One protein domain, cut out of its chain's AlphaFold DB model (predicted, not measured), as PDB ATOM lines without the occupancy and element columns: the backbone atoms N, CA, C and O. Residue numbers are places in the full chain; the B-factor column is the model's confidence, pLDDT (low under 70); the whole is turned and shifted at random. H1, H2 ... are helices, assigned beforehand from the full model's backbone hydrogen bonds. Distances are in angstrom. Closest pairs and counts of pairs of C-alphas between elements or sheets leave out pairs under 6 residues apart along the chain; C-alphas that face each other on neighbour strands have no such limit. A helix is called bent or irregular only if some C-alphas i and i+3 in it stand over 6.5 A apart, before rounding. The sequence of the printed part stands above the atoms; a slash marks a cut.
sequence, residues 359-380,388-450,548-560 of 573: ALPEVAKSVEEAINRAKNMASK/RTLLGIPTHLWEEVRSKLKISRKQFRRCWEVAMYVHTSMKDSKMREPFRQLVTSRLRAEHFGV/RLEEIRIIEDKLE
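AT A GLANCE: This is residues 359 to 380, 388 to 450 and 548 to 560 of the 573 residues of the protein "Histone acetyltransferase" of Chara braunii (UniProt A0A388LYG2). This is a compact domain built on a helical hairpin, H3 and H4, with H3 in the middle and the other helices set round it. H1 crosses the hairpin near the turn between H3 and H4, H5 crosses H3 on another side, and the short H2 stands at the start of H3. The printed part has 98 residues with five named helices, H1 to H5 in order along the chain, and no named strand; the class is all helix. The radius of gyration of the C-alphas is 13.4 A, compact, and the C-alphas span 36 by 32 by 32 A, a rounded outline.

HOW THE PARTS SIT: Start at H1, residues 361 to 377, and look at its residues 362 to 363, which only just touch H2, residues 397 to 405, with 3 pairs of C-alphas within 8 A; the closest are those of Val 363 and Leu 397, 7.1 A apart. The two run opposite ways at a shallow tilt of 27 degrees. Next find the hub, H3, residues 409 to 423, which touches the four other helices. H2 and H3 only just touch, also with 3 pairs, closest at the C-alphas of Trp 398 and Arg 409, 7.4 A, and stand about perpendicular at 78 degrees. H1 touches H3 at a steep tilt of 61 degrees, with the C-alphas of Val 367 and Met 420 closest at 6.8 A. H3 and H4, residues 429 to 447, form a hairpin, opposite ways at a shallow tilt of 15 degrees; their closest C-alphas, of Glu 417 and Val 439, are 6.9 A apart. H4 also touches H1, where the C-alphas of Lys 375 and Lys 430 are closest at 7.0 A. H5, residues 548 to 560, touches H3 at a steep tilt of 68 degrees, only just short of about perpendicular; the C-alphas of Val 418 and Ile 552 are closest at 5.9 A. H4 and H5 are near each other, while H5 is apart from H1 and H2, and H2 from H4. Every O i to N i+4 pair is within hydrogen-bond range in H1, H2, H3 and H5; in H4 it is 13 of 15.

IN THESE COORDINATES: Find C-alpha 361 at (-13.649, -7.556, -37.045); from there H1 runs 24.1 A to Met 377. H2 is 11.7 A long and H3 20.8 A. H4, the longest, runs 27.6 A from C-alpha 429 at (-2.953, 11.528, -53.875), and is only just irregular: C-alphas 430 and 433 are 6.8 A apart. H5 runs 18.4 A to C-alpha 560 at (1.972, 4.987, -32.525).

THE WHOLE: The C-alphas farthest apart, of Lys 380 and Lys 406, are 37.7 A apart. Look for two cuts: residues 381 to 387 are not printed, a gap of 15.4 A between C-alphas 380 and 388, nor are 451 to 547, a gap of 19.8 A between C-alphas 450 and 548. The links H2 to H3 and H3 to H4 are tight. Mean pLDDT of the printed part is 87.3; it is under 70 at residues 378 to 380, 388 to 389, 425 to 428 and 450.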
ATOM      1  N   ALA A 359     -10.286  -3.421 -33.068       93.88
ATOM      2  CA  ALA A 359     -10.409  -4.756 -32.490       93.88
ATOM      3  C   ALA A 359     -11.738  -5.461 -32.840       93.88
ATOM      4  O   ALA A 359     -11.827  -6.679 -32.680       93.88
ATOM      5  N   LEU A 360     -12.761  -4.740 -33.329       94.81
ATOM      6  CA  LEU A 360     -13.976  -5.351 -33.876       94.81
ATOM      7  C   LEU A 360     -13.763  -5.769 -35.343       94.81
ATOM      8  O   LEU A 360     -13.572  -4.898 -36.202       94.81
ATOM      9  N   PRO A 361     -13.866  -7.071 -35.681       95.00
ATOM     10  CA  PRO A 361     -13.649  -7.556 -37.045       95.00
ATOM     11  C   PRO A 361     -14.551  -6.890 -38.090       95.00
ATOM     12  O   PRO A 361     -14.122  -6.621 -39.212       95.00
ATOM     13  N   GLU A 362     -15.800  -6.594 -37.730       94.38
ATOM     14  CA  GLU A 362     -16.779  -5.959 -38.611       94.38
ATOM     15  C   GLU A 362     -16.359  -4.534 -38.987       94.38
ATOM     16  O   GLU A 362     -16.546  -4.104 -40.130       94.38
ATOM     17  N   VAL A 363     -15.751  -3.812 -38.042       94.81
ATOM     18  CA  VAL A 363     -15.226  -2.464 -38.268       94.81
ATOM     19  C   VAL A 363     -13.960  -2.536 -39.111       94.81
ATOM     20  O   VAL A 363     -13.899  -1.862 -40.137       94.81
ATOM     21  N   ALA A 364     -12.994  -3.385 -38.746       93.50
ATOM     22  CA  ALA A 364     -11.746  -3.547 -39.495       93.50
ATOM     23  C   ALA A 364     -12.006  -3.908 -40.969       93.50
ATOM     24  O   ALA A 364     -11.506  -3.246 -41.880       93.50
ATOM     25  N   LYS A 365     -12.900  -4.874 -41.218       94.12
ATOM     26  CA  LYS A 365     -13.328  -5.243 -42.573       94.12
ATOM     27  C   LYS A 365     -14.002  -4.078 -43.302       94.12
ATOM     28  O   LYS A 365     -13.700  -3.811 -44.463       94.12
ATOM     29  N   SER A 366     -14.900  -3.355 -42.631       94.25
ATOM     30  CA  SER A 366     -15.585  -2.198 -43.223       94.25
ATOM     31  C   SER A 366     -14.616  -1.081 -43.612       94.25
ATOM     32  O   SER A 366     -14.833  -0.406 -44.625       94.25
ATOM     33  N   VAL A 367     -13.554  -0.890 -42.823       92.38
ATOM     34  CA  VAL A 367     -12.472   0.055 -43.107       92.38
ATOM     35  C   VAL A 367     -11.742  -0.353 -44.387       92.38
ATOM     36  O   VAL A 367     -11.665   0.438 -45.328       92.38
ATOM     37  N   GLU A 368     -11.288  -1.604 -44.478       91.00
ATOM     38  CA  GLU A 368     -10.598  -2.131 -45.664       91.00
ATOM     39  C   GLU A 368     -11.458  -2.037 -46.931       91.00
ATOM     40  O   GLU A 368     -10.998  -1.579 -47.982       91.00
ATOM     41  N   GLU A 369     -12.735  -2.412 -46.842       90.56
ATOM     42  CA  GLU A 369     -13.669  -2.314 -47.959       90.56
ATOM     43  C   GLU A 369     -13.876  -0.866 -48.417       90.56
ATOM     44  O   GLU A 369     -13.926  -0.605 -49.622       90.56
ATOM     45  N   ALA A 370     -13.987   0.093 -47.491       89.31
ATOM     46  CA  ALA A 370     -14.117   1.510 -47.825       89.31
ATOM     47  C   ALA A 370     -12.889   2.031 -48.577       89.31
ATOM     48  O   ALA A 370     -13.026   2.697 -49.609       89.31
ATOM     49  N   ILE A 371     -11.697   1.653 -48.117       87.50
ATOM     50  CA  ILE A 371     -10.430   2.013 -48.752       87.50
ATOM     51  C   ILE A 371     -10.340   1.403 -50.156       87.50
ATOM     52  O   ILE A 371     -10.022   2.105 -51.119       87.50
ATOM     53  N   ASN A 372     -10.676   0.121 -50.310       86.50
ATOM     54  CA  ASN A 372     -10.659  -0.563 -51.604       86.50
ATOM     55  C   ASN A 372     -11.671   0.039 -52.590       86.50
ATOM     56  O   ASN A 372     -11.343   0.260 -53.760       86.50
ATOM     57  N   ARG A 373     -12.882   0.388 -52.128       85.75
ATOM     58  CA  ARG A 373     -13.872   1.112 -52.945       85.75
ATOM     59  C   ARG A 373     -13.325   2.451 -53.430       85.75
ATOM     60  O   ARG A 373     -13.462   2.754 -54.615       85.75
ATOM     61  N   ALA A 374     -12.700   3.235 -52.551       84.19
ATOM     62  CA  ALA A 374     -12.138   4.535 -52.908       84.19
ATOM     63  C   ALA A 374     -10.999   4.416 -53.938       84.19
ATOM     64  O   ALA A 374     -11.018   5.129 -54.944       84.19
ATOM     65  N   LYS A 375     -10.079   3.457 -53.760       83.12
ATOM     66  CA  LYS A 375      -8.988   3.175 -54.716       83.12
ATOM     67  C   LYS A 375      -9.504   2.811 -56.111       83.12
ATOM     68  O   LYS A 375      -8.960   3.279 -57.111       83.12
ATOM     69  N   ASN A 376     -10.574   2.019 -56.179       79.19
ATOM     70  CA  ASN A 376     -11.145   1.541 -57.441       79.19
ATOM     71  C   ASN A 376     -12.042   2.584 -58.137       79.19
ATOM     72  O   ASN A 376     -12.117   2.616 -59.366       79.19
ATOM     73  N   MET A 377     -12.715   3.451 -57.372       70.19
ATOM     74  CA  MET A 377     -13.619   4.491 -57.888       70.19
ATOM     75  C   MET A 377     -12.907   5.787 -58.291       70.19
ATOM     76  O   MET A 377     -13.449   6.524 -59.111       70.19
ATOM     77  N   ALA A 378     -11.687   6.046 -57.803       58.25
ATOM     78  CA  ALA A 378     -10.881   7.204 -58.215       58.25
ATOM     79  C   ALA A 378     -10.599   7.259 -59.736       58.25
ATOM     80  O   ALA A 378     -10.166   8.288 -60.249       58.25
ATOM     81  N   SER A 379     -10.882   6.172 -60.466       50.81
ATOM     82  CA  SER A 379     -10.692   6.043 -61.916       50.81
ATOM     83  C   SER A 379     -11.977   6.218 -62.753       50.81
ATOM     84  O   SER A 379     -11.900   6.145 -63.978       50.81
ATOM     85  N   LYS A 380     -13.163   6.426 -62.155       53.91
ATOM     86  CA  LYS A 380     -14.439   6.572 -62.894       53.91
ATOM     87  C   LYS A 380     -15.201   7.835 -62.466       53.91
ATOM     88  O   LYS A 380     -15.470   8.030 -61.286       53.91
ATOM     89  N   ARG A 388     -23.005   9.562 -51.145       58.06
ATOM     90  CA  ARG A 388     -22.389   8.925 -49.971       58.06
ATOM     91  C   ARG A 388     -20.880   9.131 -50.097       58.06
ATOM     92  O   ARG A 388     -20.319   8.847 -51.154       58.06
ATOM     93  N   THR A 389     -20.232   9.644 -49.055       68.25
ATOM     94  CA  THR A 389     -18.768   9.761 -49.013       68.25
ATOM     95  C   THR A 389     -18.169   8.367 -49.235       68.25
ATOM     96  O   THR A 389     -18.622   7.399 -48.625       68.25
ATOM     97  N   LEU A 390     -17.184   8.225 -50.131       81.25
ATOM     98  CA  LEU A 390     -16.603   6.909 -50.474       81.25
ATOM     99  C   LEU A 390     -16.014   6.197 -49.245       81.25
ATOM    100  O   LEU A 390     -16.091   4.974 -49.132       81.25
ATOM    101  N   LEU A 391     -15.493   7.001 -48.317       86.88
ATOM    102  CA  LEU A 391     -14.965   6.597 -47.018       86.88
ATOM    103  C   LEU A 391     -16.000   6.722 -45.890       86.88
ATOM    104  O   LEU A 391     -15.638   6.767 -44.724       86.88
ATOM    105  N   GLY A 392     -17.288   6.854 -46.210       87.38
ATOM    106  CA  GLY A 392     -18.355   6.999 -45.222       87.38
ATOM    107  C   GLY A 392     -18.621   5.726 -44.426       87.38
ATOM    108  O   GLY A 392     -18.430   4.612 -44.916       87.38
ATOM    109  N   ILE A 393     -19.135   5.915 -43.212       91.88
ATOM    110  CA  ILE A 393     -19.543   4.831 -42.316       91.88
ATOM    111  C   ILE A 393     -20.726   4.061 -42.931       91.88
ATOM    112  O   ILE A 393     -21.754   4.678 -43.248       91.88
ATOM    113  N   PRO A 394     -20.643   2.726 -43.072       90.94
ATOM    114  CA  PRO A 394     -21.785   1.907 -43.462       90.94
ATOM    115  C   PRO A 394     -22.933   2.017 -42.448       90.94
ATOM    116  O   PRO A 394     -22.723   1.945 -41.242       90.94
ATOM    117  N   THR A 395     -24.176   2.142 -42.920       87.06
ATOM    118  CA  THR A 395     -25.338   2.406 -42.047       87.06
ATOM    119  C   THR A 395     -25.602   1.318 -41.007       87.06
ATOM    120  O   THR A 395     -26.097   1.630 -39.930       87.06
ATOM    121  N   HIS A 396     -25.278   0.062 -41.318       88.31
ATOM    122  CA  HIS A 396     -25.472  -1.073 -40.412       88.31
ATOM    123  C   HIS A 396     -24.428  -1.122 -39.284       88.31
ATOM    124  O   HIS A 396     -24.696  -1.689 -38.234       88.31
ATOM    125  N   LEU A 397     -23.257  -0.505 -39.480       94.25
ATOM    126  CA  LEU A 397     -22.126  -0.628 -38.560       94.25
ATOM    127  C   LEU A 397     -22.346   0.127 -37.245       94.25
ATOM    128  O   LEU A 397     -21.763  -0.216 -36.221       94.25
ATOM    129  N   TRP A 398     -23.208   1.149 -37.265       93.88
ATOM    130  CA  TRP A 398     -23.539   1.932 -36.077       93.88
ATOM    131  C   TRP A 398     -24.078   1.061 -34.939       93.88
ATOM    132  O   TRP A 398     -23.598   1.171 -33.816       93.88
ATOM    133  N   GLU A 399     -25.055   0.198 -35.226       93.69
ATOM    134  CA  GLU A 399     -25.716  -0.582 -34.179       93.69
ATOM    135  C   GLU A 399     -24.765  -1.616 -33.564       93.69
ATOM    136  O   GLU A 399     -24.785  -1.831 -32.355       93.69
ATOM    137  N   GLU A 400     -23.867  -2.183 -34.372       94.94
ATOM    138  CA  GLU A 400     -22.809  -3.089 -33.916       94.94
ATOM    139  C   GLU A 400     -21.841  -2.391 -32.954       94.94
ATOM    140  O   GLU A 400     -21.617  -2.855 -31.836       94.94
ATOM    141  N   VAL A 401     -21.313  -1.231 -33.355       96.69
ATOM    142  CA  VAL A 401     -20.381  -0.449 -32.533       96.69
ATOM    143  C   VAL A 401     -21.047   0.019 -31.242       96.69
ATOM    144  O   VAL A 401     -20.494  -0.163 -30.156       96.69
ATOM    145  N   ARG A 402     -22.252   0.589 -31.339       96.31
ATOM    146  CA  ARG A 402     -23.000   1.071 -30.176       96.31
ATOM    147  C   ARG A 402     -23.323  -0.072 -29.220       96.31
ATOM    148  O   ARG A 402     -23.065   0.047 -28.028       96.31
ATOM    149  N   SER A 403     -23.869  -1.183 -29.712       95.19
ATOM    150  CA  SER A 403     -24.307  -2.281 -28.845       95.19
ATOM    151  C   SER A 403     -23.140  -2.963 -28.124       95.19
ATOM    152  O   SER A 403     -23.267  -3.208 -26.920       95.19
ATOM    153  N   LYS A 404     -22.015  -3.198 -28.820       96.81
ATOM    154  CA  LYS A 404     -20.840  -3.922 -28.302       96.81
ATOM    155  C   LYS A 404     -19.869  -3.041 -27.515       96.81
ATOM    156  O   LYS A 404     -19.362  -3.477 -26.487       96.81
ATOM    157  N   LEU A 405     -19.596  -1.819 -27.981       97.31
ATOM    158  CA  LEU A 405     -18.576  -0.940 -27.385       97.31
ATOM    159  C   LEU A 405     -19.154   0.233 -26.598       97.31
ATOM    160  O   LEU A 405     -18.405   0.894 -25.881       97.31
ATOM    161  N   LYS A 406     -20.460   0.498 -26.720       97.81
ATOM    162  CA  LYS A 406     -21.138   1.638 -26.081       97.81
ATOM    163  C   LYS A 406     -20.567   2.997 -26.502       97.81
ATOM    164  O   LYS A 406     -20.680   3.964 -25.762       97.81
ATOM    165  N   ILE A 407     -19.969   3.091 -27.688       97.69
ATOM    166  CA  ILE A 407     -19.421   4.348 -28.212       97.69
ATOM    167  C   ILE A 407     -20.565   5.201 -28.777       97.69
ATOM    168  O   ILE A 407     -21.384   4.707 -29.557       97.69
ATOM    169  N   SER A 408     -20.623   6.484 -28.403       96.31
ATOM    170  CA  SER A 408     -21.636   7.413 -28.916       96.31
ATOM    171  C   SER A 408     -21.479   7.673 -30.416       96.31
ATOM    172  O   SER A 408     -20.411   7.515 -31.013       96.31
ATOM    173  N   ARG A 409     -22.549   8.143 -31.062       93.94
ATOM    174  CA  ARG A 409     -22.535   8.393 -32.512       93.94
ATOM    175  C   ARG A 409     -21.552   9.490 -32.919       93.94
ATOM    176  O   ARG A 409     -20.951   9.392 -33.990       93.94
ATOM    177  N   LYS A 410     -21.405  10.530 -32.090       93.25
ATOM    178  CA  LYS A 410     -20.445  11.622 -32.306       93.25
ATOM    179  C   LYS A 410     -19.019  11.080 -32.245       93.25
ATOM    180  O   LYS A 410     -18.253  11.286 -33.185       93.25
ATOM    181  N   GLN A 411     -18.721  10.301 -31.208       96.62
ATOM    182  CA  GLN A 411     -17.401   9.717 -31.005       96.62
ATOM    183  C   GLN A 411     -17.040   8.711 -32.102       96.62
ATOM    184  O   GLN A 411     -15.962   8.791 -32.684       96.62
ATOM    185  N   PHE A 412     -17.979   7.850 -32.509       97.44
ATOM    186  CA  PHE A 412     -17.738   6.901 -33.597       97.44
ATOM    187  C   PHE A 412     -17.367   7.597 -34.915       97.44
ATOM    188  O   PHE A 412     -16.461   7.152 -35.615       97.44
ATOM    189  N   ARG A 413     -18.018   8.719 -35.250       95.44
ATOM    190  CA  ARG A 413     -17.664   9.506 -36.444       95.44
ATOM    191  C   ARG A 413     -16.248  10.073 -36.366       95.44
ATOM    192  O   ARG A 413     -15.529   9.988 -37.357       95.44
ATOM    193  N   ARG A 414     -15.850  10.609 -35.207       95.00
ATOM    194  CA  ARG A 414     -14.495  11.136 -34.982       95.00
ATOM    195  C   ARG A 414     -13.442  10.039 -35.116       95.00
ATOM    196  O   ARG A 414     -12.504  10.193 -35.897       95.00
ATOM    197  N   CYS A 415     -13.625   8.915 -34.428       96.56
ATOM    198  CA  CYS A 415     -12.695   7.790 -34.492       96.56
ATOM    199  C   CYS A 415     -12.649   7.145 -35.879       96.56
ATOM    200  O   CYS A 415     -11.594   6.682 -36.298       96.56
ATOM    201  N   TRP A 416     -13.758   7.134 -36.624       96.00
ATOM    202  CA  TRP A 416     -13.769   6.637 -37.998       96.00
ATOM    203  C   TRP A 416     -12.868   7.471 -38.917       96.00
ATOM    204  O   TRP A 416     -12.148   6.901 -39.729       96.00
ATOM    205  N   GLU A 417     -12.850   8.801 -38.772       94.75
ATOM    206  CA  GLU A 417     -11.916   9.668 -39.509       94.75
ATOM    207  C   GLU A 417     -10.459   9.316 -39.191       94.75
ATOM    208  O   GLU A 417      -9.658   9.165 -40.110       94.75
ATOM    209  N   VAL A 418     -10.128   9.113 -37.911       94.69
ATOM    210  CA  VAL A 418      -8.779   8.701 -37.490       94.69
ATOM    211  C   VAL A 418      -8.433   7.321 -38.057       94.69
ATOM    212  O   VAL A 418      -7.367   7.141 -38.636       94.69
ATOM    213  N   ALA A 419      -9.345   6.351 -37.958       93.19
ATOM    214  CA  ALA A 419      -9.145   5.007 -38.486       93.19
ATOM    215  C   ALA A 419      -8.931   5.024 -40.007       93.19
ATOM    216  O   ALA A 419      -8.025   4.348 -40.492       93.19
ATOM    217  N   MET A 420      -9.708   5.826 -40.747       92.06
ATOM    218  CA  MET A 420      -9.474   6.072 -42.171       92.06
ATOM    219  C   MET A 420      -8.085   6.656 -42.383       92.06
ATOM    220  O   MET A 420      -7.308   6.067 -43.118       92.06
ATOM    221  N   TYR A 421      -7.746   7.758 -41.717       91.19
ATOM    222  CA  TYR A 421      -6.468   8.436 -41.901       91.19
ATOM    223  C   TYR A 421      -5.275   7.490 -41.694       91.19
ATOM    224  O   TYR A 421      -4.465   7.347 -42.602       91.19
ATOM    225  N   VAL A 422      -5.240   6.764 -40.571       88.06
ATOM    226  CA  VAL A 422      -4.142   5.855 -40.189       88.06
ATOM    227  C   VAL A 422      -4.029   4.633 -41.114       88.06
ATOM    228  O   VAL A 422      -2.928   4.156 -41.376       88.06
ATOM    229  N   HIS A 423      -5.149   4.097 -41.617       81.50
ATOM    230  CA  HIS A 423      -5.139   2.895 -42.474       81.50
ATOM    231  C   HIS A 423      -5.125   3.218 -43.969       81.50
ATOM    232  O   HIS A 423      -4.842   2.355 -44.806       81.50
ATOM    233  N   THR A 424      -5.413   4.462 -44.339       74.88
ATOM    234  CA  THR A 424      -5.128   4.962 -45.675       74.88
ATOM    235  C   THR A 424      -3.664   5.361 -45.749       74.88
ATOM    236  O   THR A 424      -3.152   6.078 -44.902       74.88
ATOM    237  N   SER A 425      -2.966   4.950 -46.805       64.81
ATOM    238  CA  SER A 425      -1.711   5.617 -47.142       64.81
ATOM    239  C   SER A 425      -2.078   7.026 -47.607       64.81
ATOM    240  O   SER A 425      -2.327   7.228 -48.791       64.81
ATOM    241  N   MET A 426      -2.169   8.001 -46.697       64.38
ATOM    242  CA  MET A 426      -2.472   9.407 -47.021       64.38
ATOM    243  C   MET A 426      -1.413  10.049 -47.941       64.38
ATOM    244  O   MET A 426      -1.617  11.138 -48.474       64.38
ATOM    245  N   LYS A 427      -0.303   9.335 -48.190       59.12
ATOM    246  CA  LYS A 427       0.675   9.608 -49.253       59.12
ATOM    247  C   LYS A 427       0.101   9.383 -50.663       59.12
ATOM    248  O   LYS A 427       0.628   9.929 -51.628       59.12
ATOM    249  N   ASP A 428      -0.971   8.602 -50.803       68.88
ATOM    250  CA  ASP A 428      -1.676   8.401 -52.066       68.88
ATOM    251  C   ASP A 428      -2.568   9.611 -52.376       68.88
ATOM    252  O   ASP A 428      -3.599   9.852 -51.737       68.88
ATOM    253  N   SER A 429      -2.197  10.361 -53.417       72.19
ATOM    254  CA  SER A 429      -2.953  11.528 -53.875       72.19
ATOM    255  C   SER A 429      -4.424  11.218 -54.178       72.19
ATOM    256  O   SER A 429      -5.245  12.132 -54.112       72.19
ATOM    257  N   LYS A 430      -4.776   9.964 -54.497       77.62
ATOM    258  CA  LYS A 430      -6.156   9.553 -54.800       77.62
ATOM    259  C   LYS A 430      -7.064   9.520 -53.568       77.62
ATOM    260  O   LYS A 430      -8.280   9.603 -53.722       77.62
ATOM    261  N   MET A 431      -6.497   9.426 -52.364       81.25
ATOM    262  CA  MET A 431      -7.251   9.300 -51.109       81.25
ATOM    263  C   MET A 431      -7.537  10.646 -50.437       81.25
ATOM    264  O   MET A 431      -8.466  10.742 -49.635       81.25
ATOM    265  N   ARG A 432      -6.802  11.699 -50.821       83.19
ATOM    266  CA  ARG A 432      -6.920  13.043 -50.232       83.19
ATOM    267  C   ARG A 432      -8.318  13.635 -50.377       83.19
ATOM    268  O   ARG A 432      -8.900  14.069 -49.391       83.19
ATOM    269  N   GLU A 433      -8.874  13.615 -51.586       86.06
ATOM    270  CA  GLU A 433     -10.192  14.204 -51.850       86.06
ATOM    271  C   GLU A 433     -11.344  13.406 -51.196       86.06
ATOM    272  O   GLU A 433     -12.170  14.016 -50.514       86.06
ATOM    273  N   PRO A 434     -11.402  12.059 -51.290       88.38
ATOM    274  CA  PRO A 434     -12.377  11.269 -50.533       88.38
ATOM    275  C   PRO A 434     -12.320  11.489 -49.016       88.38
ATOM    276  O   PRO A 434     -13.368  11.552 -48.370       88.38
ATOM    277  N   PHE A 435     -11.116  11.610 -48.450       90.25
ATOM    278  CA  PHE A 435     -10.923  11.883 -47.027       90.25
ATOM    279  C   PHE A 435     -11.388  13.291 -46.655       90.25
ATOM    280  O   PHE A 435     -12.152  13.469 -45.709       90.25
ATOM    281  N   ARG A 436     -11.017  14.292 -47.454       90.38
ATOM    282  CA  ARG A 436     -11.480  15.666 -47.267       90.38
ATOM    283  C   ARG A 436     -13.005  15.756 -47.291       90.38
ATOM    284  O   ARG A 436     -13.590  16.394 -46.420       90.38
ATOM    285  N   GLN A 437     -13.663  15.083 -48.234       89.19
ATOM    286  CA  GLN A 437     -15.128  15.031 -48.302       89.19
ATOM    287  C   GLN A 437     -15.757  14.363 -47.074       89.19
ATOM    288  O   GLN A 437     -16.804  14.814 -46.615       89.19
ATOM    289  N   LEU A 438     -15.132  13.312 -46.530       90.81
ATOM    290  CA  LEU A 438     -15.582  12.658 -45.298       90.81
ATOM    291  C   LEU A 438     -15.612  13.647 -44.124       90.81
ATOM    292  O   LEU A 438     -16.662  13.818 -43.504       90.81
ATOM    293  N   VAL A 439     -14.488  14.320 -43.867       91.94
ATOM    294  CA  VAL A 439     -14.331  15.234 -42.725       91.94
ATOM    295  C   VAL A 439     -15.200  16.481 -42.894       91.94
ATOM    296  O   VAL A 439     -16.006  16.813 -42.024       91.94
ATOM    297  N   THR A 440     -15.116  17.145 -44.050       91.12
ATOM    298  CA  THR A 440     -15.890  18.374 -44.316       91.12
ATOM    299  C   THR A 440     -17.400  18.128 -44.304       91.12
ATOM    300  O   THR A 440     -18.152  18.991 -43.855       91.12
ATOM    301  N   SER A 441     -17.873  16.944 -44.718       88.44
ATOM    302  CA  SER A 441     -19.293  16.592 -44.613       88.44
ATOM    303  C   SER A 441     -19.771  16.514 -43.162       88.44
ATOM    304  O   SER A 441     -20.917  16.882 -42.902       88.44
ATOM    305  N   ARG A 442     -18.943  16.021 -42.229       90.38
ATOM    306  CA  ARG A 442     -19.279  16.017 -40.799       90.38
ATOM    307  C   ARG A 442     -19.241  17.433 -40.241       90.38
ATOM    308  O   ARG A 442     -20.233  17.860 -39.660       90.38
ATOM    309  N   LEU A 443     -18.133  18.147 -40.448       90.44
ATOM    310  CA  LEU A 443     -17.933  19.499 -39.916       90.44
ATOM    311  C   LEU A 443     -19.038  20.449 -40.371       90.44
ATOM    312  O   LEU A 443     -19.569  21.201 -39.558       90.44
ATOM    313  N   ARG A 444     -19.460  20.348 -41.639       88.56
ATOM    314  CA  ARG A 444     -20.575  21.141 -42.156       88.56
ATOM    315  C   ARG A 444     -21.883  20.846 -41.430       88.56
ATOM    316  O   ARG A 444     -22.593  21.777 -41.071       88.56
ATOM    317  N   ALA A 445     -22.197  19.569 -41.222       86.38
ATOM    318  CA  ALA A 445     -23.415  19.179 -40.522       86.38
ATOM    319  C   ALA A 445     -23.416  19.635 -39.052       86.38
ATOM    320  O   ALA A 445     -24.481  19.946 -38.535       86.38
ATOM    321  N   GLU A 446     -22.245  19.677 -38.410       85.88
ATOM    322  CA  GLU A 446     -22.069  20.075 -37.007       85.88
ATOM    323  C   GLU A 446     -22.129  21.598 -36.802       85.88
ATOM    324  O   GLU A 446     -22.759  22.043 -35.852       85.88
ATOM    325  N   HIS A 447     -21.548  22.397 -37.705       86.31
ATOM    326  CA  HIS A 447     -21.421  23.853 -37.516       86.31
ATOM    327  C   HIS A 447     -22.458  24.683 -38.286       86.31
ATOM    328  O   HIS A 447     -22.796  25.786 -37.869       86.31
ATOM    329  N   PHE A 448     -22.978  24.171 -39.407       84.06
ATOM    330  CA  PHE A 448     -23.896  24.919 -40.284       84.06
ATOM    331  C   PHE A 448     -25.267  24.241 -40.448       84.06
ATOM    332  O   PHE A 448     -26.165  24.793 -41.085       84.06
ATOM    333  N   GLY A 449     -25.454  23.049 -39.872       71.69
ATOM    334  CA  GLY A 449     -26.666  22.247 -40.024       71.69
ATOM    335  C   GLY A 449     -26.833  21.640 -41.426       71.69
ATOM    336  O   GLY A 449     -26.021  21.810 -42.336       71.69
ATOM    337  N   VAL A 450     -27.906  20.871 -41.618       63.12
ATOM    338  CA  VAL A 450     -28.265  20.327 -42.939       63.12
ATOM    339  C   VAL A 450     -29.045  21.401 -43.698       63.12
ATOM    340  O   VAL A 450     -30.089  21.831 -43.205       63.12
ATOM    341  N   ARG A 548      -9.031  20.053 -37.632       94.44
ATOM    342  CA  ARG A 548      -9.311  18.622 -37.485       94.44
ATOM    343  C   ARG A 548      -8.190  17.747 -38.049       94.44
ATOM    344  O   ARG A 548      -7.930  16.669 -37.515       94.44
ATOM    345  N   LEU A 549      -7.551  18.152 -39.143       93.50
ATOM    346  CA  LEU A 549      -6.433  17.404 -39.716       93.50
ATOM    347  C   LEU A 549      -5.221  17.408 -38.776       93.50
ATOM    348  O   LEU A 549      -4.562  16.376 -38.644       93.50
ATOM    349  N   GLU A 550      -4.952  18.530 -38.112       94.19
ATOM    350  CA  GLU A 550      -3.880  18.637 -37.124       94.19
ATOM    351  C   GLU A 550      -4.181  17.804 -35.872       94.19
ATOM    352  O   GLU A 550      -3.334  17.020 -35.443       94.19
ATOM    353  N   GLU A 551      -5.422  17.834 -35.368       94.75
ATOM    354  CA  GLU A 551      -5.865  16.920 -34.305       94.75
ATOM    355  C   GLU A 551      -5.605  15.451 -34.672       94.75
ATOM    356  O   GLU A 551      -5.077  14.683 -33.868       94.75
ATOM    357  N   ILE A 552      -5.968  15.035 -35.892       94.94
ATOM    358  CA  ILE A 552      -5.796  13.648 -36.343       94.94
ATOM    359  C   ILE A 552      -4.315  13.245 -36.360       94.94
ATOM    360  O   ILE A 552      -4.001  12.111 -35.994       94.94
ATOM    361  N   ARG A 553      -3.401  14.152 -36.720       93.44
ATOM    362  CA  ARG A 553      -1.949  13.899 -36.675       93.44
ATOM    363  C   ARG A 553      -1.435  13.733 -35.250       93.44
ATOM    364  O   ARG A 553      -0.660  12.817 -34.986       93.44
ATOM    365  N   ILE A 554      -1.897  14.574 -34.324       94.31
ATOM    366  CA  ILE A 554      -1.572  14.445 -32.897       94.31
ATOM    367  C   ILE A 554      -2.043  13.081 -32.372       94.31
ATOM    368  O   ILE A 554      -1.320  12.400 -31.640       94.31
ATOM    369  N   ILE A 555      -3.249  12.659 -32.759       93.75
ATOM    370  CA  ILE A 555      -3.812  11.362 -32.372       93.75
ATOM    371  C   ILE A 555      -3.007  10.206 -32.983       93.75
ATOM    372  O   ILE A 555      -2.727   9.242 -32.274       93.75
ATOM    373  N   GLU A 556      -2.602  10.291 -34.254       93.31
ATOM    374  CA  GLU A 556      -1.761   9.285 -34.920       93.31
ATOM    375  C   GLU A 556      -0.427   9.075 -34.184       93.31
ATOM    376  O   GLU A 556      -0.094   7.935 -33.853       93.31
ATOM    377  N   ASP A 557       0.293  10.150 -33.848       92.50
ATOM    378  CA  ASP A 557       1.548  10.068 -33.082       92.50
ATOM    379  C   ASP A 557       1.322   9.431 -31.699       92.50
ATOM    380  O   ASP A 557       2.036   8.510 -31.287       92.50
ATOM    381  N   LYS A 558       0.270   9.845 -30.979       90.56
ATOM    382  CA  LYS A 558      -0.079   9.241 -29.681       90.56
ATOM    383  C   LYS A 558      -0.419   7.755 -29.811       90.56
ATOM    384  O   LYS A 558      -0.027   6.972 -28.941       90.56
ATOM    385  N   LEU A 559      -1.124   7.370 -30.873       89.50
ATOM    386  CA  LEU A 559      -1.494   5.992 -31.181       89.50
ATOM    387  C   LEU A 559      -0.255   5.140 -31.484       89.50
ATOM    388  O   LEU A 559      -0.140   4.021 -30.982       89.50
ATOM    389  N   GLU A 560       0.705   5.666 -32.242       88.12
ATOM    390  CA  GLU A 560       1.972   4.987 -32.525       88.12
ATOM    391  C   GLU A 560       2.793   4.779 -31.245       88.12
ATOM    392  O   GLU A 560       3.160   3.645 -30.922       88.12
TER     393      GLU A 560